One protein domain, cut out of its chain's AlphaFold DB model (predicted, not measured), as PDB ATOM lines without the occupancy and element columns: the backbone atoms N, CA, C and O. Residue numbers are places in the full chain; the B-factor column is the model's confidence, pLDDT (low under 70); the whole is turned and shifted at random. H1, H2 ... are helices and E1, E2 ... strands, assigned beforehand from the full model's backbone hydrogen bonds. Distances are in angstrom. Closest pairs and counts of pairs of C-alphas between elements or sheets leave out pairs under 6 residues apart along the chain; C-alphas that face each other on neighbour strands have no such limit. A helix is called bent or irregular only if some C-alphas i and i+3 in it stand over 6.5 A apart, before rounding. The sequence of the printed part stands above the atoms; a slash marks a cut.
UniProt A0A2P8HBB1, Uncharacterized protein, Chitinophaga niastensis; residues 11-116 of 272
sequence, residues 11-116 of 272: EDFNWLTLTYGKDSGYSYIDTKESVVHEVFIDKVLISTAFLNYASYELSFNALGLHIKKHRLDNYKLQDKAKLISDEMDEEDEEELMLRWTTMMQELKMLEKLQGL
ATOM      1  N   GLU A  11     -33.938  19.932 -30.138       94.12
ATOM      2  CA  GLU A  11     -35.374  20.172 -30.260       94.12
ATOM      3  C   GLU A  11     -36.030  20.282 -28.885       94.12
ATOM      4  O   GLU A  11     -36.690  21.283 -28.618       94.12
ATOM      5  N   ASP A  12     -35.763  19.326 -27.993       94.88
ATOM      6  CA  ASP A  12     -36.272  19.338 -26.619       94.88
ATOM      7  C   ASP A  12     -35.763  20.543 -25.838       94.88
ATOM      8  O   ASP A  12     -36.544  21.235 -25.189       94.88
ATOM      9  N   PHE A  13     -34.466  20.841 -25.956       96.06
ATOM     10  CA  PHE A  13     -33.884  22.018 -25.323       96.06
ATOM     11  C   PHE A  13     -34.555  23.309 -25.798       96.06
ATOM     12  O   PHE A  13     -34.936  24.140 -24.979       96.06
ATOM     13  N   ASN A  14     -34.736  23.474 -27.111       95.50
ATOM     14  CA  ASN A  14     -35.393  24.654 -27.666       95.50
ATOM     15  C   ASN A  14     -36.857  24.743 -27.240       95.50
ATOM     16  O   ASN A  14     -37.329  25.830 -26.930       95.50
ATOM     17  N   TRP A  15     -37.589  23.629 -27.242       96.06
ATOM     18  CA  TRP A  15     -38.968  23.611 -26.767       96.06
ATOM     19  C   TRP A  15     -39.044  24.071 -25.307       96.06
ATOM     20  O   TRP A  15     -39.843  24.951 -24.991       96.06
ATOM     21  N   LEU A  16     -38.172  23.545 -24.443       96.06
ATOM     22  CA  LEU A  16     -38.143  23.863 -23.018       96.06
ATOM     23  C   LEU A  16     -37.839  25.348 -22.776       96.06
ATOM     24  O   LEU A  16     -38.590  26.027 -22.077       96.06
ATOM     25  N   THR A  17     -36.775  25.877 -23.389       95.94
ATOM     26  CA  THR A  17     -36.364  27.276 -23.197       95.94
ATOM     27  C   THR A  17     -37.321  28.274 -23.849       95.94
ATOM     28  O   THR A  17     -37.515  29.358 -23.309       95.94
ATOM     29  N   LEU A  18     -37.976  27.926 -24.962       95.81
ATOM     30  CA  LEU A  18     -38.989  28.790 -25.581       95.81
ATOM     31  C   LEU A  18     -40.314  28.798 -24.811       95.81
ATOM     32  O   LEU A  18     -40.982  29.829 -24.779       95.81
ATOM     33  N   THR A  19     -40.702  27.665 -24.219       95.12
ATOM     34  CA  THR A  19     -41.987  27.526 -23.511       95.12
ATOM     35  C   THR A  19     -41.900  28.076 -22.089       95.12
ATOM     36  O   THR A  19     -42.779  28.822 -21.660       95.12
ATOM     37  N   TYR A  20     -40.818  27.762 -21.371       95.06
ATOM     38  CA  TYR A  20     -40.677  28.074 -19.947       95.06
ATOM     39  C   TYR A  20     -39.563  29.075 -19.630       95.06
ATOM     40  O   TYR A  20     -39.558  29.641 -18.538       95.06
ATOM     41  N   GLY A  21     -38.627  29.330 -20.548       94.31
ATOM     42  CA  GLY A  21     -37.457  30.164 -20.282       94.31
ATOM     43  C   GLY A  21     -37.797  31.607 -19.910       94.31
ATOM     44  O   GLY A  21     -38.589  32.285 -20.567       94.31
ATOM     45  N   LYS A  22     -37.151  32.100 -18.849       94.81
ATOM     46  CA  LYS A  22     -37.229  33.498 -18.394       94.81
ATOM     47  C   LYS A  22     -35.831  34.056 -18.164       94.81
ATOM     48  O   LYS A  22     -34.928  33.312 -17.793       94.81
ATOM     49  N   ASP A  23     -35.659  35.371 -18.294       92.31
ATOM     50  CA  ASP A  23     -34.386  36.035 -17.955       92.31
ATOM     51  C   ASP A  23     -33.985  35.793 -16.490       92.31
ATOM     52  O   ASP A  23     -32.808  35.650 -16.171       92.31
ATOM     53  N   SER A  24     -34.977  35.725 -15.595       91.81
ATOM     54  CA  SER A  24     -34.790  35.433 -14.170       91.81
ATOM     55  C   SER A  24     -34.702  33.942 -13.843       91.81
ATOM     56  O   SER A  24     -34.578  33.612 -12.670       91.81
ATOM     57  N   GLY A  25     -34.844  33.061 -14.835       91.19
ATOM     58  CA  GLY A  25     -35.097  31.641 -14.624       91.19
ATOM     59  C   GLY A  25     -36.568  31.352 -14.302       91.19
ATOM     60  O   GLY A  25     -37.246  32.106 -13.595       91.19
ATOM     61  N   TYR A  26     -37.089  30.269 -14.871       93.62
ATOM     62  CA  TYR A  26     -38.297  29.596 -14.406       93.62
ATOM     63  C   TYR A  26     -37.891  28.421 -13.523       93.62
ATOM     64  O   TYR A  26     -37.138  27.558 -13.968       93.62
ATOM     65  N   SER A  27     -38.385  28.407 -12.288       94.19
ATOM     66  CA  SER A  27     -38.128  27.334 -11.333       94.19
ATOM     67  C   SER A  27     -39.125  26.200 -11.543       94.19
ATOM     68  O   SER A  27     -40.327  26.386 -11.350       94.19
ATOM     69  N   TYR A  28     -38.608  25.036 -11.908       92.56
ATOM     70  CA  TYR A  28     -39.323  23.769 -11.866       92.56
ATOM     71  C   TYR A  28     -38.849  22.992 -10.636       92.56
ATOM     72  O   TYR A  28     -37.647  22.904 -10.387       92.56
ATOM     73  N   ILE A  29     -39.786  22.477  -9.843       89.31
ATOM     74  CA  ILE A  29     -39.492  21.735  -8.614       89.31
ATOM     75  C   ILE A  29     -39.685  20.251  -8.918       89.31
ATOM     76  O   ILE A  29     -40.808  19.834  -9.190       89.31
ATOM     77  N   ASP A  30     -38.606  19.474  -8.847       86.81
ATOM     78  CA  ASP A  30     -38.676  18.013  -8.792       86.81
ATOM     79  C   ASP A  30     -39.046  17.640  -7.352       86.81
ATOM     80  O   ASP A  30     -38.218  17.699  -6.438       86.81
ATOM     81  N   THR A  31     -40.326  17.339  -7.131       77.31
ATOM     82  CA  THR A  31     -40.868  17.033  -5.800       77.31
ATOM     83  C   THR A  31     -40.384  15.694  -5.268       77.31
ATOM     84  O   THR A  31     -40.291  15.540  -4.053       77.31
ATOM     85  N   LYS A  32     -40.016  14.748  -6.142       77.06
ATOM     86  CA  LYS A  32     -39.520  13.432  -5.717       77.06
ATOM     87  C   LYS A  32     -38.188  13.566  -5.001       77.06
ATOM     88  O   LYS A  32     -37.959  12.892  -4.007       77.06
ATOM     89  N   GLU A  33     -37.334  14.462  -5.483       79.69
ATOM     90  CA  GLU A  33     -35.981  14.625  -4.934       79.69
ATOM     91  C   GLU A  33     -35.756  15.950  -4.232       79.69
ATOM     92  O   GLU A  33     -34.664  16.232  -3.742       79.69
ATOM     93  N   SER A  34     -36.820  16.745  -4.113       82.44
ATOM     94  CA  SER A  34     -36.804  18.036  -3.434       82.44
ATOM     95  C   SER A  34     -35.714  18.966  -3.981       82.44
ATOM     96  O   SER A  34     -35.088  19.728  -3.239       82.44
ATOM     97  N   VAL A  35     -35.490  18.921  -5.299       89.06
ATOM     98  CA  VAL A  35     -34.514  19.765  -6.003       89.06
ATOM     99  C   VAL A  35     -35.203  20.728  -6.959       89.06
ATOM    100  O   VAL A  35     -36.291  20.477  -7.470       89.06
ATOM    101  N   VAL A  36     -34.551  21.861  -7.216       92.75
ATOM    102  CA  VAL A  36     -35.062  22.891  -8.128       92.75
ATOM    103  C   VAL A  36     -34.199  22.946  -9.377       92.75
ATOM    104  O   VAL A  36     -32.972  23.052  -9.300       92.75
ATOM    105  N   HIS A  37     -34.842  22.888 -10.535       95.44
ATOM    106  CA  HIS A  37     -34.240  23.134 -11.837       95.44
ATOM    107  C   HIS A  37     -34.622  24.530 -12.321       95.44
ATOM    108  O   HIS A  37     -35.728  25.009 -12.063       95.44
ATOM    109  N   GLU A  38     -33.717  25.189 -13.038       96.81
ATOM    110  CA  GLU A  38     -33.957  26.535 -13.556       96.81
ATOM    111  C   GLU A  38     -33.861  26.569 -15.078       96.81
ATOM    112  O   GLU A  38     -32.842  26.212 -15.669       96.81
ATOM    113  N   VAL A  39     -34.920  27.054 -15.722       96.75
ATOM    114  CA  VAL A  39     -34.989  27.207 -17.176       96.75
ATOM    115  C   VAL A  39     -34.837  28.681 -17.538       96.75
ATOM    116  O   VAL A  39     -35.708  29.508 -17.257       96.75
ATOM    117  N   PHE A  40     -33.727  29.015 -18.187       97.38
ATOM    118  CA  PHE A  40     -33.472  30.332 -18.761       97.38
ATOM    119  C   PHE A  40     -33.758  30.315 -20.264       97.38
ATOM    120  O   PHE A  40     -33.986  29.270 -20.870       97.38
ATOM    121  N   ILE A  41     -33.734  31.491 -20.886       96.12
ATOM    122  CA  ILE A  41     -33.955  31.628 -22.333       96.12
ATOM    123  C   ILE A  41     -32.842  30.989 -23.182       96.12
ATOM    124  O   ILE A  41     -33.065  30.660 -24.344       96.12
ATOM    125  N   ASP A  42     -31.640  30.828 -22.626       95.06
ATOM    126  CA  ASP A  42     -30.435  30.388 -23.339       95.06
ATOM    127  C   ASP A  42     -29.716  29.200 -22.679       95.06
ATOM    128  O   ASP A  42     -28.794  28.627 -23.272       95.06
ATOM    129  N   LYS A  43     -30.136  28.804 -21.474       96.19
ATOM    130  CA  LYS A  43     -29.543  27.707 -20.706       96.19
ATOM    131  C   LYS A  43     -30.541  27.049 -19.762       96.19
ATOM    132  O   LYS A  43     -31.564  27.630 -19.416       96.19
ATOM    133  N   VAL A  44     -30.203  25.851 -19.304       97.31
ATOM    134  CA  VAL A  44     -30.966  25.106 -18.297       97.31
ATOM    135  C   VAL A  44     -30.012  24.669 -17.195       97.31
ATOM    136  O   VAL A  44     -28.921  24.186 -17.491       97.31
ATOM    137  N   LEU A  45     -30.405  24.860 -15.939       97.00
ATOM    138  CA  LEU A  45     -29.685  24.373 -14.769       97.00
ATOM    139  C   LEU A  45     -30.443  23.188 -14.176       97.00
ATOM    140  O   LEU A  45     -31.584  23.337 -13.740       97.00
ATOM    141  N   ILE A  46     -29.795  22.030 -14.151       96.56
ATOM    142  CA  ILE A  46     -30.298  20.813 -13.516       96.56
ATOM    143  C   ILE A  46     -29.539  20.622 -12.207       96.56
ATOM    144  O   ILE A  46     -28.321  20.466 -12.219       96.56
ATOM    145  N   SER A  47     -30.247  20.667 -11.086       94.06
ATOM    146  CA  SER A  47     -29.692  20.425  -9.747       94.06
ATOM    147  C   SER A  47     -29.850  18.957  -9.360       94.06
ATOM    148  O   SER A  47     -30.784  18.312  -9.829       94.06
ATOM    149  N   THR A  48     -28.981  18.446  -8.488       92.81
ATOM    150  CA  THR A  48     -29.065  17.070  -7.974       92.81
ATOM    151  C   THR A  48     -29.223  17.038  -6.458       92.81
ATOM    152  O   THR A  48     -28.903  18.008  -5.764       92.81
ATOM    153  N   ALA A  49     -29.693  15.903  -5.937       88.94
ATOM    154  CA  ALA A  49     -29.786  15.638  -4.502       88.94
ATOM    155  C   ALA A  49     -28.453  15.145  -3.898       88.94
ATOM    156  O   ALA A  49     -28.385  14.762  -2.728       88.94
ATOM    157  N   PHE A  50     -27.358  15.156  -4.671       89.62
ATOM    158  CA  PHE A  50     -26.052  14.744  -4.166       89.62
ATOM    159  C   PHE A  50     -25.616  15.617  -2.988       89.62
ATOM    160  O   PHE A  50     -25.770  16.837  -2.994       89.62
ATOM    161  N   LEU A  51     -24.941  15.012  -2.004       86.69
ATOM    162  CA  LEU A  51     -24.437  15.724  -0.820       86.69
ATOM    163  C   LEU A  51     -23.505  16.897  -1.157       86.69
ATOM    164  O   LEU A  51     -23.351  17.821  -0.362       86.69
ATOM    165  N   ASN A  52     -22.843  16.848  -2.316       85.88
ATOM    166  CA  ASN A  52     -21.966  17.909  -2.802       85.88
ATOM    167  C   ASN A  52     -22.710  19.027  -3.557       85.88
ATOM    168  O   ASN A  52     -22.043  19.956  -4.021       85.88
ATOM    169  N   TYR A  53     -24.041  18.945  -3.655       86.00
ATOM    170  CA  TYR A  53     -24.914  19.861  -4.387       86.00
ATOM    171  C   TYR A  53     -24.419  20.067  -5.819       86.00
ATOM    172  O   TYR A  53     -24.173  21.195  -6.262       86.00
ATOM    173  N   ALA A  54     -24.165  18.955  -6.514       93.19
ATOM    174  CA  ALA A  54     -23.804  19.018  -7.915       93.19
ATOM    175  C   ALA A  54     -24.957  19.615  -8.735       93.19
ATOM    176  O   ALA A  54     -26.138  19.470  -8.421       93.19
ATOM    177  N   SER A  55     -24.595  20.334  -9.786       95.44
ATOM    178  CA  SER A  55     -25.530  20.874 -10.761       95.44
ATOM    179  C   SER A  55     -24.890  20.902 -12.138       95.44
ATOM    180  O   SER A  55     -23.669  21.026 -12.278       95.44
ATOM    181  N   TYR A  56     -25.725  20.803 -13.161       96.69
ATOM    182  CA  TYR A  56     -25.327  20.758 -14.554       96.69
ATOM    183  C   TYR A  56     -25.936  21.957 -15.280       96.69
ATOM    184  O   TYR A  56     -27.152  22.127 -15.312       96.69
ATOM    185  N   GLU A  57     -25.090  22.803 -15.864       97.00
ATOM    186  CA  GLU A  57     -25.503  23.879 -16.765       97.00
ATOM    187  C   GLU A  57     -25.460  23.372 -18.204       97.00
ATOM    188  O   GLU A  57     -24.384  23.085 -18.732       97.00
ATOM    189  N   LEU A  58     -26.623  23.309 -18.846       97.06
ATOM    190  CA  LEU A  58     -26.794  22.905 -20.231       97.06
ATOM    191  C   LEU A  58     -27.025  24.133 -21.100       97.06
ATOM    192  O   LEU A  58     -27.847  24.993 -20.792       97.06
ATOM    193  N   SER A  59     -26.335  24.189 -22.231       96.19
ATOM    194  CA  SER A  59     -26.549  25.212 -23.251       96.19
ATOM    195  C   SER A  59     -26.309  24.631 -24.637       96.19
ATOM    196  O   SER A  59     -25.468  23.749 -24.818       96.19
ATOM    197  N   PHE A  60     -27.025  25.141 -25.636       94.31
ATOM    198  CA  PHE A  60     -26.769  24.809 -27.033       94.31
ATOM    199  C   PHE A  60     -26.087  25.968 -27.746       94.31
ATOM    200  O   PHE A  60     -26.552  27.104 -27.721       94.31
ATOM    201  N   ASN A  61     -25.004  25.666 -28.458       87.81
ATOM    202  CA  ASN A  61     -24.364  26.608 -29.374       87.81
ATOM    203  C   ASN A  61     -24.278  26.015 -30.795       87.81
ATOM    204  O   ASN A  61     -24.888  24.989 -31.109       87.81
ATOM    205  N   ALA A  62     -23.546  26.670 -31.700       82.69
ATOM    206  CA  ALA A  62     -23.400  26.202 -33.081       82.69
ATOM    207  C   ALA A  62     -22.745  24.809 -33.204       82.69
ATOM    208  O   ALA A  62     -22.996  24.114 -34.183       82.69
ATOM    209  N   LEU A  63     -21.930  24.402 -32.226       81.19
ATOM    210  CA  LEU A  63     -21.157  23.157 -32.237       81.19
ATOM    211  C   LEU A  63     -21.899  21.972 -31.606       81.19
ATOM    212  O   LEU A  63     -21.539  20.832 -31.879       81.19
ATOM    213  N   GLY A  64     -22.934  22.221 -30.800       88.50
ATOM    214  CA  GLY A  64     -23.709  21.168 -30.149       88.50
ATOM    215  C   GLY A  64     -24.134  21.537 -28.734       88.50
ATOM    216  O   GLY A  64     -24.164  22.718 -28.374       88.50
ATOM    217  N   LEU A  65     -24.477  20.504 -27.969       93.25
ATOM    218  CA  LEU A  65     -24.744  20.587 -26.539       93.25
ATOM    219  C   LEU A  65     -23.435  20.846 -25.782       93.25
ATOM    220  O   LEU A  65     -22.420  20.197 -26.031       93.25
ATOM    221  N   HIS A  66     -23.471  21.794 -24.855       94.44
ATOM    222  CA  HIS A  66     -22.384  22.104 -23.943       94.44
ATOM    223  C   HIS A  66     -22.885  21.980 -22.508       94.44
ATOM    224  O   HIS A  66     -23.831  22.673 -22.129       94.44
ATOM    225  N   ILE A  67     -22.220  21.134 -21.722       95.31
ATOM    226  CA  ILE A  67     -22.570  20.861 -20.328       95.31
ATOM    227  C   ILE A  67     -21.411  21.301 -19.435       95.31
ATOM    228  O   ILE A  67     -20.254  20.996 -19.726       95.31
ATOM    229  N   LYS A  68     -21.710  22.027 -18.355       95.56
ATOM    230  CA  LYS A  68     -20.752  22.317 -17.279       95.56
ATOM    231  C   LYS A  68     -21.277  21.761 -15.970       95.56
ATOM    232  O   LYS A  68     -22.378  22.119 -15.566       95.56
ATOM    233  N   LYS A  69     -20.461  20.971 -15.280       96.19
ATOM    234  CA  LYS A  69     -20.741  20.569 -13.906       96.19
ATOM    235  C   LYS A  69     -20.207  21.618 -12.936       96.19
ATOM    236  O   LYS A  69     -19.079  22.104 -13.058       96.19
ATOM    237  N   HIS A  70     -21.027  21.928 -11.946       94.75
ATOM    238  CA  HIS A  70     -20.681  22.723 -10.784       94.75
ATOM    239  C   HIS A  70     -20.972  21.915  -9.523       94.75
ATOM    240  O   HIS A  70     -21.936  21.165  -9.487       94.75
ATOM    241  N   ARG A  71     -20.153  22.057  -8.482       93.44
ATOM    242  CA  ARG A  71     -20.421  21.467  -7.160       93.44
ATOM    243  C   ARG A  71     -19.779  22.279  -6.052       93.44
ATOM    244  O   ARG A  71     -18.923  23.122  -6.317       93.44
ATOM    245  N   LEU A  72     -20.127  21.983  -4.807       91.19
ATOM    246  CA  LEU A  72     -19.409  22.522  -3.659       91.19
ATOM    247  C   LEU A  72     -18.016  21.887  -3.529       91.19
ATOM    248  O   LEU A  72     -17.843  20.666  -3.619       91.19
ATOM    249  N   ASP A  73     -17.010  22.728  -3.282       90.69
ATOM    250  CA  ASP A  73     -15.638  22.306  -2.993       90.69
ATOM    251  C   ASP A  73     -15.564  21.420  -1.741       90.69
ATOM    252  O   ASP A  73     -14.883  20.392  -1.735       90.69
ATOM    253  N   ASN A  74     -16.310  21.791  -0.700       88.88
ATOM    254  CA  ASN A  74     -16.522  21.009   0.505       88.88
ATOM    255  C   ASN A  74     -17.879  21.340   1.141       88.88
ATOM    256  O   ASN A  74     -18.004  22.286   1.918       88.88
ATOM    257  N   TYR A  75     -18.877  20.498   0.875       83.94
ATOM    258  CA  TYR A  75     -20.243  20.646   1.387       83.94
ATOM    259  C   TYR A  75     -20.343  20.717   2.921       83.94
ATOM    260  O   TYR A  75     -21.247  21.349   3.461       83.94
ATOM    261  N   LYS A  76     -19.373  20.148   3.654       88.75
ATOM    262  CA  LYS A  76     -19.344  20.199   5.128       88.75
ATOM    263  C   LYS A  76     -19.072  21.600   5.672       88.75
ATOM    264  O   LYS A  76     -19.241  21.831   6.865       88.75
ATOM    265  N   LEU A  77     -18.621  22.526   4.825       86.44
ATOM    266  CA  LEU A  77     -18.375  23.914   5.206       86.44
ATOM    267  C   LEU A  77     -19.643  24.782   5.197       86.44
ATOM    268  O   LEU A  77     -19.539  25.948   5.585       86.44
ATOM    269  N   GLN A  78     -20.802  24.232   4.802       83.38
ATOM    270  CA  GLN A  78     -22.089  24.939   4.745       83.38
ATOM    271  C   GLN A  78     -21.934  26.286   4.015       83.38
ATOM    272  O   GLN A  78     -21.412  26.311   2.905       83.38
ATOM    273  N   ASP A  79     -22.271  27.409   4.652       83.31
ATOM    274  CA  ASP A  79     -22.220  28.763   4.072       83.31
ATOM    275  C   ASP A  79     -20.834  29.203   3.566       83.31
ATOM    276  O   ASP A  79     -20.707  30.201   2.857       83.31
ATOM    277  N   LYS A  80     -19.761  28.510   3.967       86.00
ATOM    278  CA  LYS A  80     -18.389  28.804   3.518       86.00
ATOM    279  C   LYS A  80     -17.955  27.957   2.327       86.00
ATOM    280  O   LYS A  80     -16.864  28.203   1.804       86.00
ATOM    281  N   ALA A  81     -18.756  26.965   1.943       87.75
ATOM    282  CA  ALA A  81     -18.510  26.156   0.764       87.75
ATOM    283  C   ALA A  81     -18.602  27.032  -0.490       87.75
ATOM    284  O   ALA A  81     -19.415  27.955  -0.575       87.75
ATOM    285  N   LYS A  82     -17.736  26.767  -1.462       89.88
ATOM    286  CA  LYS A  82     -17.687  27.507  -2.720       89.88
ATOM    287  C   LYS A  82     -18.100  26.608  -3.862       89.88
ATOM    288  O   LYS A  82     -17.637  25.474  -3.960       89.88
ATOM    289  N   LEU A  83     -18.905  27.160  -4.759       91.00
ATOM    290  CA  LEU A  83     -19.222  26.510  -6.016       91.00
ATOM    291  C   LEU A  83     -17.984  26.530  -6.926       91.00
ATOM    292  O   LEU A  83     -17.430  27.592  -7.217       91.00
ATOM    293  N   ILE A  84     -17.546  25.353  -7.357       92.44
ATOM    294  CA  ILE A  84     -16.412  25.149  -8.259       92.44
ATOM    295  C   ILE A  84     -16.867  24.376  -9.493       92.44
ATOM    296  O   ILE A  84     -17.821  23.603  -9.429       92.44
ATOM    297  N   SER A  85     -16.190  24.592 -10.620       93.69
ATOM    298  CA  SER A  85     -16.356  23.741 -11.799       93.69
ATOM    299  C   SER A  85     -15.669  22.399 -11.585       93.69
ATOM    300  O   SER A  85     -14.585  22.352 -10.999       93.69
ATOM    301  N   ASP A  86     -16.286  21.340 -12.094       92.56
ATOM    302  CA  ASP A  86     -15.708  20.000 -12.094       92.56
ATOM    303  C   ASP A  86     -15.988  19.284 -13.421       92.56
ATOM    304  O   ASP A  86     -16.792  19.744 -14.235       92.56
ATOM    305  N   GLU A  87     -15.293  18.177 -13.652       92.62
ATOM    306  CA  GLU A  87     -15.559  17.288 -14.781       92.62
ATOM    307  C   GLU A  87     -16.704  16.326 -14.445       92.62
ATOM    308  O   GLU A  87     -16.881  15.939 -13.288       92.62
ATOM    309  N   MET A  88     -17.467  15.944 -15.471       93.44
ATOM    310  CA  MET A  88     -18.464  14.880 -15.356       93.44
ATOM    311  C   MET A  88     -17.804  13.505 -15.439       93.44
ATOM    312  O   MET A  88     -16.924  13.284 -16.287       93.44
ATOM    313  N   ASP A  89     -18.253  12.604 -14.576       92.25
ATOM    314  CA  ASP A  89     -18.042  11.162 -14.669       92.25
ATOM    315  C   ASP A  89     -19.319  10.437 -15.150       92.25
ATOM    316  O   ASP A  89     -20.272  11.067 -15.598       92.25
ATOM    317  N   GLU A  90     -19.298   9.102 -15.147       91.62
ATOM    318  CA  GLU A  90     -20.409   8.265 -15.627       91.62
ATOM    319  C   GLU A  90     -21.659   8.397 -14.740       91.62
ATOM    320  O   GLU A  90     -22.765   8.490 -15.265       91.62
ATOM    321  N   GLU A  91     -21.485   8.506 -13.419       92.00
ATOM    322  CA  GLU A  91     -22.585   8.704 -12.464       92.00
ATOM    323  C   GLU A  91     -23.267  10.059 -12.699       92.00
ATOM    324  O   GLU A  91     -24.493  10.156 -12.688       92.00
ATOM    325  N   ASP A  92     -22.489  11.102 -13.007       93.75
ATOM    326  CA  ASP A  92     -23.047  12.400 -13.394       93.75
ATOM    327  C   ASP A  92     -23.830  12.361 -14.709       93.75
ATOM    328  O   ASP A  92     -24.814  13.086 -14.869       93.75
ATOM    329  N   GLU A  93     -23.354  11.594 -15.693       93.19
ATOM    330  CA  GLU A  93     -24.026  11.465 -16.989       93.19
ATOM    331  C   GLU A  93     -25.376  10.748 -16.830       93.19
ATOM    332  O   GLU A  93     -26.373  11.196 -17.406       93.19
ATOM    333  N   GLU A  94     -25.426   9.693 -16.014       92.38
ATOM    334  CA  GLU A  94     -26.652   8.963 -15.675       92.38
ATOM    335  C   GLU A  94     -27.647   9.840 -14.905       92.38
ATOM    336  O   GLU A  94     -28.805   9.959 -15.315       92.38
ATOM    337  N   GLU A  95     -27.185  10.517 -13.850       93.00
ATOM    338  CA  GLU A  95     -28.009  11.422 -13.042       93.00
ATOM    339  C   GLU A  95     -28.570  12.569 -13.891       93.00
ATOM    340  O   GLU A  95     -29.767  12.862 -13.849       93.00
ATOM    341  N   LEU A  96     -27.739  13.198 -14.732       95.06
ATOM    342  CA  LEU A  96     -28.202  14.251 -15.632       95.06
ATOM    343  C   LEU A  96     -29.302  13.746 -16.574       95.06
ATOM    344  O   LEU A  96     -30.316  14.424 -16.754       95.06
ATOM    345  N   MET A  97     -29.107  12.580 -17.195       94.62
ATOM    346  CA  MET A  97     -30.086  12.026 -18.129       94.62
ATOM    347  C   MET A  97     -31.396  11.659 -17.438       94.62
ATOM    348  O   MET A  97     -32.462  11.906 -18.010       94.62
ATOM    349  N   LEU A  98     -31.327  11.120 -16.220       92.19
ATOM    350  CA  LEU A  98     -32.496  10.829 -15.401       92.19
ATOM    351  C   LEU A  98     -33.297  12.109 -15.133       92.19
ATOM    352  O   LEU A  98     -34.463  12.190 -15.520       92.19
ATOM    353  N   ARG A  99     -32.665  13.141 -14.561       93.56
ATOM    354  CA  ARG A  99     -33.334  14.413 -14.230       93.56
ATOM    355  C   ARG A  99     -33.886  15.120 -15.456       93.56
ATOM    356  O   ARG A  99     -35.023  15.586 -15.447       93.56
ATOM    357  N   TRP A 100     -33.102  15.168 -16.534       94.56
ATOM    358  CA  TRP A 100     -33.535  15.765 -17.792       94.56
ATOM    359  C   TRP A 100     -34.784  15.070 -18.336       94.56
ATOM    360  O   TRP A 100     -35.764  15.733 -18.671       94.56
ATOM    361  N   THR A 101     -34.757  13.739 -18.415       92.75
ATOM    362  CA  THR A 101     -35.860  12.958 -18.985       92.75
ATOM    363  C   THR A 101     -37.120  13.088 -18.136       92.75
ATOM    364  O   THR A 101     -38.185  13.350 -18.696       92.75
ATOM    365  N   THR A 102     -36.993  13.000 -16.808       90.31
ATOM    366  CA  THR A 102     -38.108  13.171 -15.865       90.31
ATOM    367  C   THR A 102     -38.745  14.552 -16.002       90.31
ATOM    368  O   THR A 102     -39.938  14.644 -16.290       90.31
ATOM    369  N   MET A 103     -37.954  15.629 -15.921       92.69
ATOM    370  CA  MET A 103     -38.463  16.997 -16.069       92.69
ATOM    371  C   MET A 103     -39.159  17.201 -17.420       92.69
ATOM    372  O   MET A 103     -40.244  17.775 -17.499       92.69
ATOM    373  N   MET A 104     -38.548  16.722 -18.508       93.88
ATOM    374  CA  MET A 104     -39.120  16.847 -19.848       93.88
ATOM    375  C   MET A 104     -40.436  16.081 -19.991       93.88
ATOM    376  O   MET A 104     -41.358  16.579 -20.637       93.88
ATOM    377  N   GLN A 105     -40.529  14.878 -19.423       90.62
ATOM    378  CA  GLN A 105     -41.751  14.081 -19.426       90.62
ATOM    379  C   GLN A 105     -42.862  14.797 -18.657       90.62
ATOM    380  O   GLN A 105     -43.938  15.005 -19.216       90.62
ATOM    381  N   GLU A 106     -42.589  15.252 -17.435       89.69
ATOM    382  CA  GLU A 106     -43.572  15.931 -16.586       89.69
ATOM    383  C   GLU A 106     -44.080  17.236 -17.207       89.69
ATOM    384  O   GLU A 106     -45.291  17.431 -17.323       89.69
ATOM    385  N   LEU A 107     -43.189  18.091 -17.719       92.00
ATOM    386  CA  LEU A 107     -43.598  19.330 -18.388       92.00
ATOM    387  C   LEU A 107     -44.397  19.055 -19.671       92.00
ATOM    388  O   LEU A 107     -45.391  19.725 -19.942       92.00
ATOM    389  N   LYS A 108     -44.019  18.041 -20.462       92.69
ATOM    390  CA  LYS A 108     -44.790  17.659 -21.657       92.69
ATOM    391  C   LYS A 108     -46.178  17.128 -21.302       92.69
ATOM    392  O   LYS A 108     -47.113  17.348 -22.070       92.69
ATOM    393  N   MET A 109     -46.328  16.414 -20.188       90.81
ATOM    394  CA  MET A 109     -47.639  15.970 -19.705       90.81
ATOM    395  C   MET A 109     -48.473  17.148 -19.217       90.81
ATOM    396  O   MET A 109     -49.638  17.251 -19.593       90.81
ATOM    397  N   LEU A 110     -47.858  18.089 -18.503       90.69
ATOM    398  CA  LEU A 110     -48.527  19.303 -18.054       90.69
ATOM    399  C   LEU A 110     -49.045  20.143 -19.231       90.69
ATOM    400  O   LEU A 110     -50.194  20.579 -19.204       90.69
ATOM    401  N   GLU A 111     -48.258  20.321 -20.298       91.75
ATOM    402  CA  GLU A 111     -48.725  21.002 -21.518       91.75
ATOM    403  C   GLU A 111     -49.878  20.253 -22.196       91.75
ATOM    404  O   GLU A 111     -50.838  20.872 -22.661       91.75
ATOM    405  N   LYS A 112     -49.824  18.913 -22.250       92.31
ATOM    406  CA  LYS A 112     -50.933  18.112 -22.792       92.31
ATOM    407  C   LYS A 112     -52.204  18.312 -21.974       92.31
ATOM    408  O   LYS A 112     -53.263  18.488 -22.571       92.31
ATOM    409  N   LEU A 113     -52.087  18.314 -20.646       93.38
ATOM    410  CA  LEU A 113     -53.200  18.564 -19.743       93.38
ATOM    411  C   LEU A 113     -53.788  19.954 -19.996       93.38
ATOM    412  O   LEU A 113     -54.977  20.063 -20.271       93.38
ATOM    413  N   GLN A 114     -52.959  21.000 -20.000       88.94
ATOM    414  CA  GLN A 114     -53.391  22.379 -20.258       88.94
ATOM    415  C   GLN A 114     -54.006  22.573 -21.654       88.94
ATOM    416  O   GLN A 114     -54.829  23.467 -21.849       88.94
ATOM    417  N   GLY A 115     -53.623  21.737 -22.623       91.19
ATOM    418  CA  GLY A 115     -54.212  21.700 -23.959       91.19
ATOM    419  C   GLY A 115     -55.617  21.088 -24.021       91.19
ATOM    420  O   GLY A 115     -56.301  21.253 -25.036       91.19
ATOM    421  N   LEU A 116     -56.073  20.394 -22.972       93.62
ATOM    422  CA  LEU A 116     -57.443  19.892 -22.892       93.62
ATOM    423  C   LEU A 116     -58.422  21.052 -22.698       93.62
ATOM    424  O   LEU A 116     -58.162  22.004 -21.974       93.62
TER     425      LEU A 116
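Overview. This is residues 11 to 116 of the 272 residues of an uncharacterized protein of Chitinophaga niastensis (UniProt A0A2P8HBB1). A strongly twisted sheet of six strands has the long helix H3 crossing one face and the short H1 near H3 on that face, two layers in all, while the other face is bare. The small, irregular H2 lies off the sheet, at the far end of the domain from the last turns of H3. The printed part has 106 residues with three named helices and six named strands, in the order H1 E1 E2 E3 E4 E5 H2 E6 H3; the sheet, E1 - E2 - E3 - E4 - E5 - E6, is antiparallel and the class mixed. It is compact, radius of gyration of the C-alphas 14.4 A, spanning 48 by 34 by 28 A.

Along the chain. H1, residues 11 to 20, begins at C-alpha 11 (-35.374, 20.172, -30.260) and is 14.0 A long. E1 is 26 to 30, E2 35 to 39, E3 43 to 47, E4 55 to 61 with 19.5 A, and E5 64 to 72 with 26.9 A. H2 is 75 to 80, irregular, C-alphas 76 and 79 being 9.1 A apart; E6 is 83 to 86. H3, 90 to 114, is 36.2 A long and ends at C-alpha 114 (-53.391, 22.379, -20.258).

Arrangement. E1 to E5 form a meander, each strand the antiparallel neighbour of the one before. Within hydrogen-bond range are N 28 and O 37, 2.9 A, N 45 and O 38, 2.8 A, N 56 and O 46, 2.8 A, N 57 and O 68, 2.8 A, and, for E5 and E6, N 84 and O 71, 2.8 A. H3 is on the sheet at a height of 9.2 A, across the strands, at 69 degrees to E3 on the local plane; the C-alphas of Ile 46 and Arg 99, 7.1 A apart, are its closest to E3. H1 is on it at 8.5 A, across the strands; its closest C-alphas to E2 are Thr 17 and Val 39, 6.2 A. H1 and H3 are close but not clearly touching, Asp 12 and Met 104 having the closest C-alphas, 7.8 A. H2 is not on the sheet. In H1 and H3 every O i to N i+4 pair is within hydrogen-bond range; in H2 0 of 2 are, and 2 of 3 O i to N i+3 pairs.

Size, cuts and confidence. The C-alphas farthest apart, of Leu 77 and Leu 116, are 48.3 A apart. The printed part has no cut and no long link. No printed residue is under 70 in pLDDT.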